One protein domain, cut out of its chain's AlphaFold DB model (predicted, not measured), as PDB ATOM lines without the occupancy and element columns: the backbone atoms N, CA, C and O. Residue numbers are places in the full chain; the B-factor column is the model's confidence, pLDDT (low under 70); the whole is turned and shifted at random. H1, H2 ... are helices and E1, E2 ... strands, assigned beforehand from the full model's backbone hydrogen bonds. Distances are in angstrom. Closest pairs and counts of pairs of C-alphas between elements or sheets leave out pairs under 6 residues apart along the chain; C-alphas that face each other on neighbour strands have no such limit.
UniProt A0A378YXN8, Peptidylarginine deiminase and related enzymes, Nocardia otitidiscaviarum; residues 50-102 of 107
ATOM      1  N   TRP A  50     190.703 164.095 197.452       96.88
ATOM      2  CA  TRP A  50     192.073 163.780 197.040       96.88
ATOM      3  C   TRP A  50     192.071 162.548 196.138       96.88
ATOM      4  O   TRP A  50     191.415 161.555 196.446       96.88
ATOM      5  N   MET A  51     192.815 162.599 195.037       96.75
ATOM      6  CA  MET A  51     192.973 161.490 194.092       96.75
ATOM      7  C   MET A  51     194.437 161.348 193.677       96.75
ATOM      8  O   MET A  51     195.218 162.286 193.807       96.75
ATOM      9  N   SER A  52     194.806 160.177 193.158       95.69
ATOM     10  CA  SER A  52     196.134 159.951 192.580       95.69
ATOM     11  C   SER A  52     196.036 159.600 191.101       95.69
ATOM     12  O   SER A  52     195.186 158.812 190.684       95.69
ATOM     13  N   PHE A  53     196.939 160.172 190.313       94.31
ATOM     14  CA  PHE A  53     197.147 159.840 188.912       94.31
ATOM     15  C   PHE A  53     198.307 158.842 188.823       94.31
ATOM     16  O   PHE A  53     199.409 159.173 188.402       94.31
ATOM     17  N   GLY A  54     198.083 157.638 189.356       87.44
ATOM     18  CA  GLY A  54     199.140 156.651 189.608       87.44
ATOM     19  C   GLY A  54     199.087 155.395 188.741       87.44
ATOM     20  O   GLY A  54     199.764 154.425 189.080       87.44
ATOM     21  N   ALA A  55     198.276 155.375 187.676       90.31
ATOM     22  CA  ALA A  55     198.116 154.197 186.823       90.31
ATOM     23  C   ALA A  55     199.473 153.750 186.252       90.31
ATOM     24  O   ALA A  55     200.174 154.539 185.623       90.31
ATOM     25  N   ASP A  56     199.841 152.494 186.503       92.38
ATOM     26  CA  ASP A  56     201.142 151.926 186.152       92.38
ATOM     27  C   ASP A  56     200.971 150.774 185.155       92.38
ATOM     28  O   ASP A  56     200.064 149.946 185.290       92.38
ATOM     29  N   GLU A  57     201.852 150.706 184.159       93.81
ATOM     30  CA  GLU A  57     201.818 149.670 183.126       93.81
ATOM     31  C   GLU A  57     201.969 148.259 183.707       93.81
ATOM     32  O   GLU A  57     201.361 147.317 183.213       93.81
ATOM     33  N   ARG A  58     202.712 148.088 184.802       96.00
ATOM     34  CA  ARG A  58     202.890 146.780 185.452       96.00
ATOM     35  C   ARG A  58     201.599 146.257 186.078       96.00
ATOM     36  O   ARG A  58     201.501 145.062 186.335       96.00
ATOM     37  N   VAL A  59     200.646 147.149 186.361       95.31
ATOM     38  CA  VAL A  59     199.349 146.818 186.963       95.31
ATOM     39  C   VAL A  59     198.277 146.658 185.889       95.31
ATOM     40  O   VAL A  59     197.507 145.704 185.936       95.31
ATOM     41  N   TYR A  60     198.227 147.580 184.926       94.56
ATOM     42  CA  TYR A  60     197.145 147.650 183.937       94.56
ATOM     43  C   TYR A  60     197.531 147.123 182.547       94.56
ATOM     44  O   TYR A  60     196.659 146.882 181.718       94.56
ATOM     45  N   GLY A  61     198.818 146.913 182.280       96.38
ATOM     46  CA  GLY A  61     199.337 146.585 180.954       96.38
ATOM     47  C   GLY A  61     199.326 147.780 179.995       96.38
ATOM     48  O   GLY A  61     198.634 148.779 180.210       96.38
ATOM     49  N   ALA A  62     200.088 147.663 178.906       95.56
ATOM     50  CA  ALA A  62     200.236 148.725 177.908       95.56
ATOM     51  C   ALA A  62     198.907 149.117 177.238       95.56
ATOM     52  O   ALA A  62     198.688 150.289 176.935       95.56
ATOM     53  N   GLU A  63     198.009 148.152 177.030       96.38
ATOM     54  CA  GLU A  63     196.744 148.378 176.323       96.38
ATOM     55  C   GLU A  63     195.723 149.166 177.155       96.38
ATOM     56  O   GLU A  63     195.051 150.052 176.628       96.38
ATOM     57  N   LEU A  64     195.608 148.881 178.460       96.94
ATOM     58  CA  LEU A  64     194.604 149.526 179.315       96.94
ATOM     59  C   LEU A  64     195.110 150.809 179.964       96.94
ATOM     60  O   LEU A  64     194.299 151.648 180.353       96.94
ATOM     61  N   LEU A  65     196.426 150.992 180.078       96.12
ATOM     62  CA  LEU A  65     197.005 152.162 180.732       96.12
ATOM     63  C   LEU A  65     196.449 153.503 180.198       96.12
ATOM     64  O   LEU A  65     196.071 154.348 181.015       96.12
ATOM     65  N   PRO A  66     196.316 153.728 178.874       95.00
ATOM     66  CA  PRO A  66     195.720 154.959 178.355       95.00
ATOM     67  C   PRO A  66     194.241 155.122 178.736       95.00
ATOM     68  O   PRO A  66     193.797 156.240 179.000       95.00
ATOM     69  N   LEU A  67     193.485 154.020 178.785       96.69
ATOM     70  CA  LEU A  67     192.065 154.026 179.145       96.69
ATOM     71  C   LEU A  67     191.883 154.399 180.618       96.69
ATOM     72  O   LEU A  67     191.159 155.341 180.924       96.69
ATOM     73  N   VAL A  68     192.632 153.758 181.516       96.75
ATOM     74  CA  VAL A  68     192.573 154.031 182.961       96.75
ATOM     75  C   VAL A  68     192.952 155.478 183.269       96.75
ATOM     76  O   VAL A  68     192.292 156.137 184.068       96.75
ATOM     77  N   ARG A  69     193.984 156.016 182.606       95.88
ATOM     78  CA  ARG A  69     194.372 157.430 182.746       95.88
ATOM     79  C   ARG A  69     193.237 158.380 182.350       95.88
ATOM     80  O   ARG A  69     192.985 159.362 183.050       95.88
ATOM     81  N   ARG A  70     192.527 158.083 181.258       95.81
ATOM     82  CA  ARG A  70     191.357 158.857 180.820       95.81
ATOM     83  C   ARG A  70     190.182 158.721 181.792       95.81
ATOM     84  O   ARG A  70     189.504 159.713 182.060       95.81
ATOM     85  N   ASP A  71     189.954 157.533 182.336       96.56
ATOM     86  CA  ASP A  71     188.883 157.294 183.306       96.56
ATOM     87  C   ASP A  71     189.151 158.032 184.622       96.56
ATOM     88  O   ASP A  71     188.260 158.706 185.137       96.56
ATOM     89  N   LEU A  72     190.395 158.024 185.116       96.06
ATOM     90  CA  LEU A  72     190.809 158.819 186.278       96.06
ATOM     91  C   LEU A  72     190.554 160.313 186.061       96.06
ATOM     92  O   LEU A  72     190.011 160.979 186.943       96.06
ATOM     93  N   ALA A  73     190.889 160.834 184.878       95.25
ATOM     94  CA  ALA A  73     190.596 162.221 184.531       95.25
ATOM     95  C   ALA A  73     189.084 162.496 184.460       95.25
ATOM     96  O   ALA A  73     188.613 163.533 184.929       95.25
ATOM     97  N   THR A  74     188.302 161.549 183.941       96.31
ATOM     98  CA  THR A  74     186.836 161.650 183.873       96.31
ATOM     99  C   THR A  74     186.213 161.688 185.268       96.31
ATOM    100  O   THR A  74     185.355 162.527 185.539       96.31
ATOM    101  N   ILE A  75     186.669 160.834 186.187       96.62
ATOM    102  CA  ILE A  75     186.207 160.828 187.580       96.62
ATOM    103  C   ILE A  75     186.567 162.155 188.254       96.62
ATOM    104  O   ILE A  75     185.692 162.810 188.819       96.62
ATOM    105  N   ALA A  76     187.824 162.590 188.141       96.44
ATOM    106  CA  ALA A  76     188.293 163.814 188.781       96.44
ATOM    107  C   ALA A  76     187.524 165.051 188.295       96.44
ATOM    108  O   ALA A  76     187.046 165.844 189.102       96.44
ATOM    109  N   THR A  77     187.329 165.188 186.981       95.25
ATOM    110  CA  THR A  77     186.554 166.297 186.397       95.25
ATOM    111  C   THR A  77     185.067 166.220 186.740       95.25
ATOM    112  O   THR A  77     184.416 167.254 186.887       95.25
ATOM    113  N   THR A  78     184.522 165.017 186.932       96.19
ATOM    114  CA  THR A  78     183.138 164.833 187.392       96.19
ATOM    115  C   THR A  78     182.967 165.289 188.839       96.19
ATOM    116  O   THR A  78     182.028 166.028 189.127       96.19
ATOM    117  N   ILE A  79     183.882 164.908 189.735       95.62
ATOM    118  CA  ILE A  79     183.860 165.322 191.149       95.62
ATOM    119  C   ILE A  79     184.093 166.832 191.275       95.62
ATOM    120  O   ILE A  79     183.400 167.488 192.054       95.62
ATOM    121  N   ALA A  80     184.969 167.402 190.439       94.94
ATOM    122  CA  ALA A  80     185.277 168.835 190.408       94.94
ATOM    123  C   ALA A  80     184.048 169.741 190.188       94.94
ATOM    124  O   ALA A  80     184.088 170.931 190.493       94.94
ATOM    125  N   ARG A  81     182.932 169.192 189.687       94.62
ATOM    126  CA  ARG A  81     181.650 169.906 189.560       94.62
ATOM    127  C   ARG A  81     180.946 170.152 190.898       94.62
ATOM    128  O   ARG A  81     180.048 170.988 190.947       94.62
ATOM    129  N   PHE A  82     181.303 169.405 191.938       95.31
ATOM    130  CA  PHE A  82     180.654 169.428 193.251       95.31
ATOM    131  C   PHE A  82     181.591 169.941 194.344       95.31
ATOM    132  O   PHE A  82     181.161 170.691 195.219       95.31
ATOM    133  N   GLU A  83     182.867 169.566 194.282       95.00
ATOM    134  CA  GLU A  83     183.871 169.942 195.274       95.00
ATOM    135  C   GLU A  83     185.281 170.011 194.669       95.00
ATOM    136  O   GLU A  83     185.547 169.369 193.653       95.00
ATOM    137  N   PRO A  84     186.215 170.770 195.271       95.62
ATOM    138  CA  PRO A  84     187.590 170.842 194.786       95.62
ATOM    139  C   PRO A  84     188.283 169.474 194.796       95.62
ATOM    140  O   PRO A  84     188.201 168.744 195.783       95.62
ATOM    141  N   VAL A  85     189.049 169.173 193.744       96.56
ATOM    142  CA  VAL A  85     189.873 167.958 193.655       96.56
ATOM    143  C   VAL A  85     191.354 168.330 193.689       96.56
ATOM    144  O   VAL A  85     191.798 169.185 192.925       96.56
ATOM    145  N   SER A  86     192.117 167.675 194.565       96.00
ATOM    146  CA  SER A  86     193.583 167.675 194.522       96.00
ATOM    147  C   SER A  86     194.086 166.370 193.933       96.00
ATOM    148  O   SER A  86     193.802 165.298 194.473       96.00
ATOM    149  N   MET A  87     194.847 166.466 192.846       95.56
ATOM    150  CA  MET A  87     195.413 165.307 192.165       95.56
ATOM    151  C   MET A  87     196.904 165.175 192.469       95.56
ATOM    152  O   MET A  87     197.692 166.047 192.121       95.56
ATOM    153  N   LEU A  88     197.296 164.050 193.059       96.00
ATOM    154  CA  LEU A  88     198.693 163.681 193.260       96.00
ATOM    155  C   LEU A  88     199.231 163.036 191.978       96.00
ATOM    156  O   LEU A  88     198.730 161.992 191.553       96.00
ATOM    157  N   VAL A  89     200.243 163.649 191.368       95.38
ATOM    158  CA  VAL A  89     200.829 163.213 190.090       95.38
ATOM    159  C   VAL A  89     202.341 163.062 190.248       95.38
ATOM    160  O   VAL A  89     202.980 163.888 190.902       95.38
ATOM    161  N   ARG A  90     202.926 162.023 189.642       94.12
ATOM    162  CA  ARG A  90     204.388 161.883 189.556       94.12
ATOM    163  C   ARG A  90     204.978 163.002 188.695       94.12
ATOM    164  O   ARG A  90     204.329 163.474 187.762       94.12
ATOM    165  N   ALA A  91     206.204 163.429 188.986       93.38
ATOM    166  CA  ALA A  91     206.815 164.571 188.301       93.38
ATOM    167  C   ALA A  91     206.904 164.354 186.779       93.38
ATOM    168  O   ALA A  91     206.607 165.255 185.998       93.38
ATOM    169  N   GLU A  92     207.240 163.134 186.365       93.75
ATOM    170  CA  GLU A  92     207.365 162.703 184.975       93.75
ATOM    171  C   GLU A  92     206.022 162.581 184.234       93.75
ATOM    172  O   GLU A  92     205.987 162.647 183.008       93.75
ATOM    173  N   GLU A  93     204.906 162.458 184.958       93.06
ATOM    174  CA  GLU A  93     203.558 162.342 184.380       93.06
ATOM    175  C   GLU A  93     202.784 163.667 184.409       93.06
ATOM    176  O   GLU A  93     201.632 163.721 183.977       93.06
ATOM    177  N   MET A  94     203.401 164.750 184.890       92.44
ATOM    178  CA  MET A  94     202.727 166.028 185.118       92.44
ATOM    179  C   MET A  94     202.127 166.628 183.840       92.44
ATOM    180  O   MET A  94     200.974 167.054 183.842       92.44
ATOM    181  N   GLU A  95     202.875 166.630 182.736       92.38
ATOM    182  CA  GLU A  95     202.389 167.158 181.453       92.38
ATOM    183  C   GLU A  95     201.240 166.320 180.887       92.38
ATOM    184  O   GLU A  95     200.242 166.861 180.405       92.38
ATOM    185  N   LEU A  96     201.330 164.995 181.021       93.06
ATOM    186  CA  LEU A  96     200.265 164.086 180.609       93.06
ATOM    187  C   LEU A  96     198.996 164.343 181.430       93.06
ATOM    188  O   LEU A  96     197.909 164.486 180.866       93.06
ATOM    189  N   ALA A  97     199.128 164.439 182.754       93.69
ATOM    190  CA  ALA A  97     198.007 164.699 183.647       93.69
ATOM    191  C   ALA A  97     197.360 166.059 183.357       93.69
ATOM    192  O   ALA A  97     196.139 166.129 183.249       93.69
ATOM    193  N   ARG A  98     198.149 167.122 183.148       92.38
ATOM    194  CA  ARG A  98     197.639 168.452 182.755       92.38
ATOM    195  C   ARG A  98     196.842 168.401 181.455       92.38
ATOM    196  O   ARG A  98     195.770 169.000 181.379       92.38
ATOM    197  N   GLY A  99     197.332 167.655 180.464       93.38
ATOM    198  CA  GLY A  99     196.638 167.462 179.192       93.38
ATOM    199  C   GLY A  99     195.279 166.770 179.336       93.38
ATOM    200  O   GLY A  99     194.337 167.127 178.634       93.38
ATOM    201  N   LEU A 100     195.152 165.810 180.260       93.12
ATOM    202  CA  LEU A 100     193.914 165.048 180.464       93.12
ATOM    203  C   LEU A 100     192.923 165.709 181.432       93.12
ATOM    204  O   LEU A 100     191.715 165.609 181.230       93.12
ATOM    205  N   LEU A 101     193.414 166.347 182.495       89.69
ATOM    206  CA  LEU A 101     192.596 166.912 183.575       89.69
ATOM    207  C   LEU A 101     192.002 168.282 183.216       89.69
ATOM    208  O   LEU A 101     190.988 168.684 183.789       89.69
ATOM    209  N   GLY A 102     192.612 168.994 182.263       79.56
ATOM    210  CA  GLY A 102     192.248 170.370 181.936       79.56
ATOM    211  C   GLY A 102     192.544 171.348 183.083       79.56
ATOM    212  O   GLY A 102     192.992 170.974 184.163       79.56
TER     213      GLY A 102
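This is residues 50 to 102 of the 107 residues of the protein "Peptidylarginine deiminase and related enzymes" of Nocardia otitidiscaviarum (UniProt A0A378YXN8). A long, kinked helix, H1, runs beside a small parallel pair of strands, E1 and E2, and the shorter helix H2 packs on H1. The printed part has 53 residues, with two named helices and two named strands in the order E1, H1, E2, H2 along the chain, and its class is mixed, helices and strands, with 35 residues in the helices and 9 in the strands. The whole is compact, with a radius of gyration of the C-alphas of 10.9 A, yet elongated, 32 by 20 by 17 A.

E1 is residues 50 to 53, from C-alpha 50 at (192.073, 163.780, 197.040). H1, residues 57 to 79, is 25.1 A long with a kink of 103 degrees near residue 64. E2 is residues 85 to 89. H2, residues 91 to 102, ends at C-alpha 102 at (192.248, 170.370, 181.936).

E1, H1 and E2 form a strand-helix-strand unit, two parallel neighbour strands joined through a helix, its crossover right-handed. N 51 and O 86 are within hydrogen-bond range at 2.9 A. The closest C-alphas of E1 and H1, Phe 53 and Leu 72, are 6.9 A apart. H1, with residues 69 to 77 alone, touches H2, with residues 97 to 101 alone; the closest C-alphas, Ala 73 and Leu 101, are 5.2 A apart. O i to N i+4 pairs are within range in 14 of 19 for H1 and 6 of 8 for H2.

The C-alphas farthest apart, Arg 58 and Phe 82, are 32.7 A apart. Residues 78 to 83 stand free. The printed part has no cut, its links are tight, and no printed residue is under 70 in pLDDT.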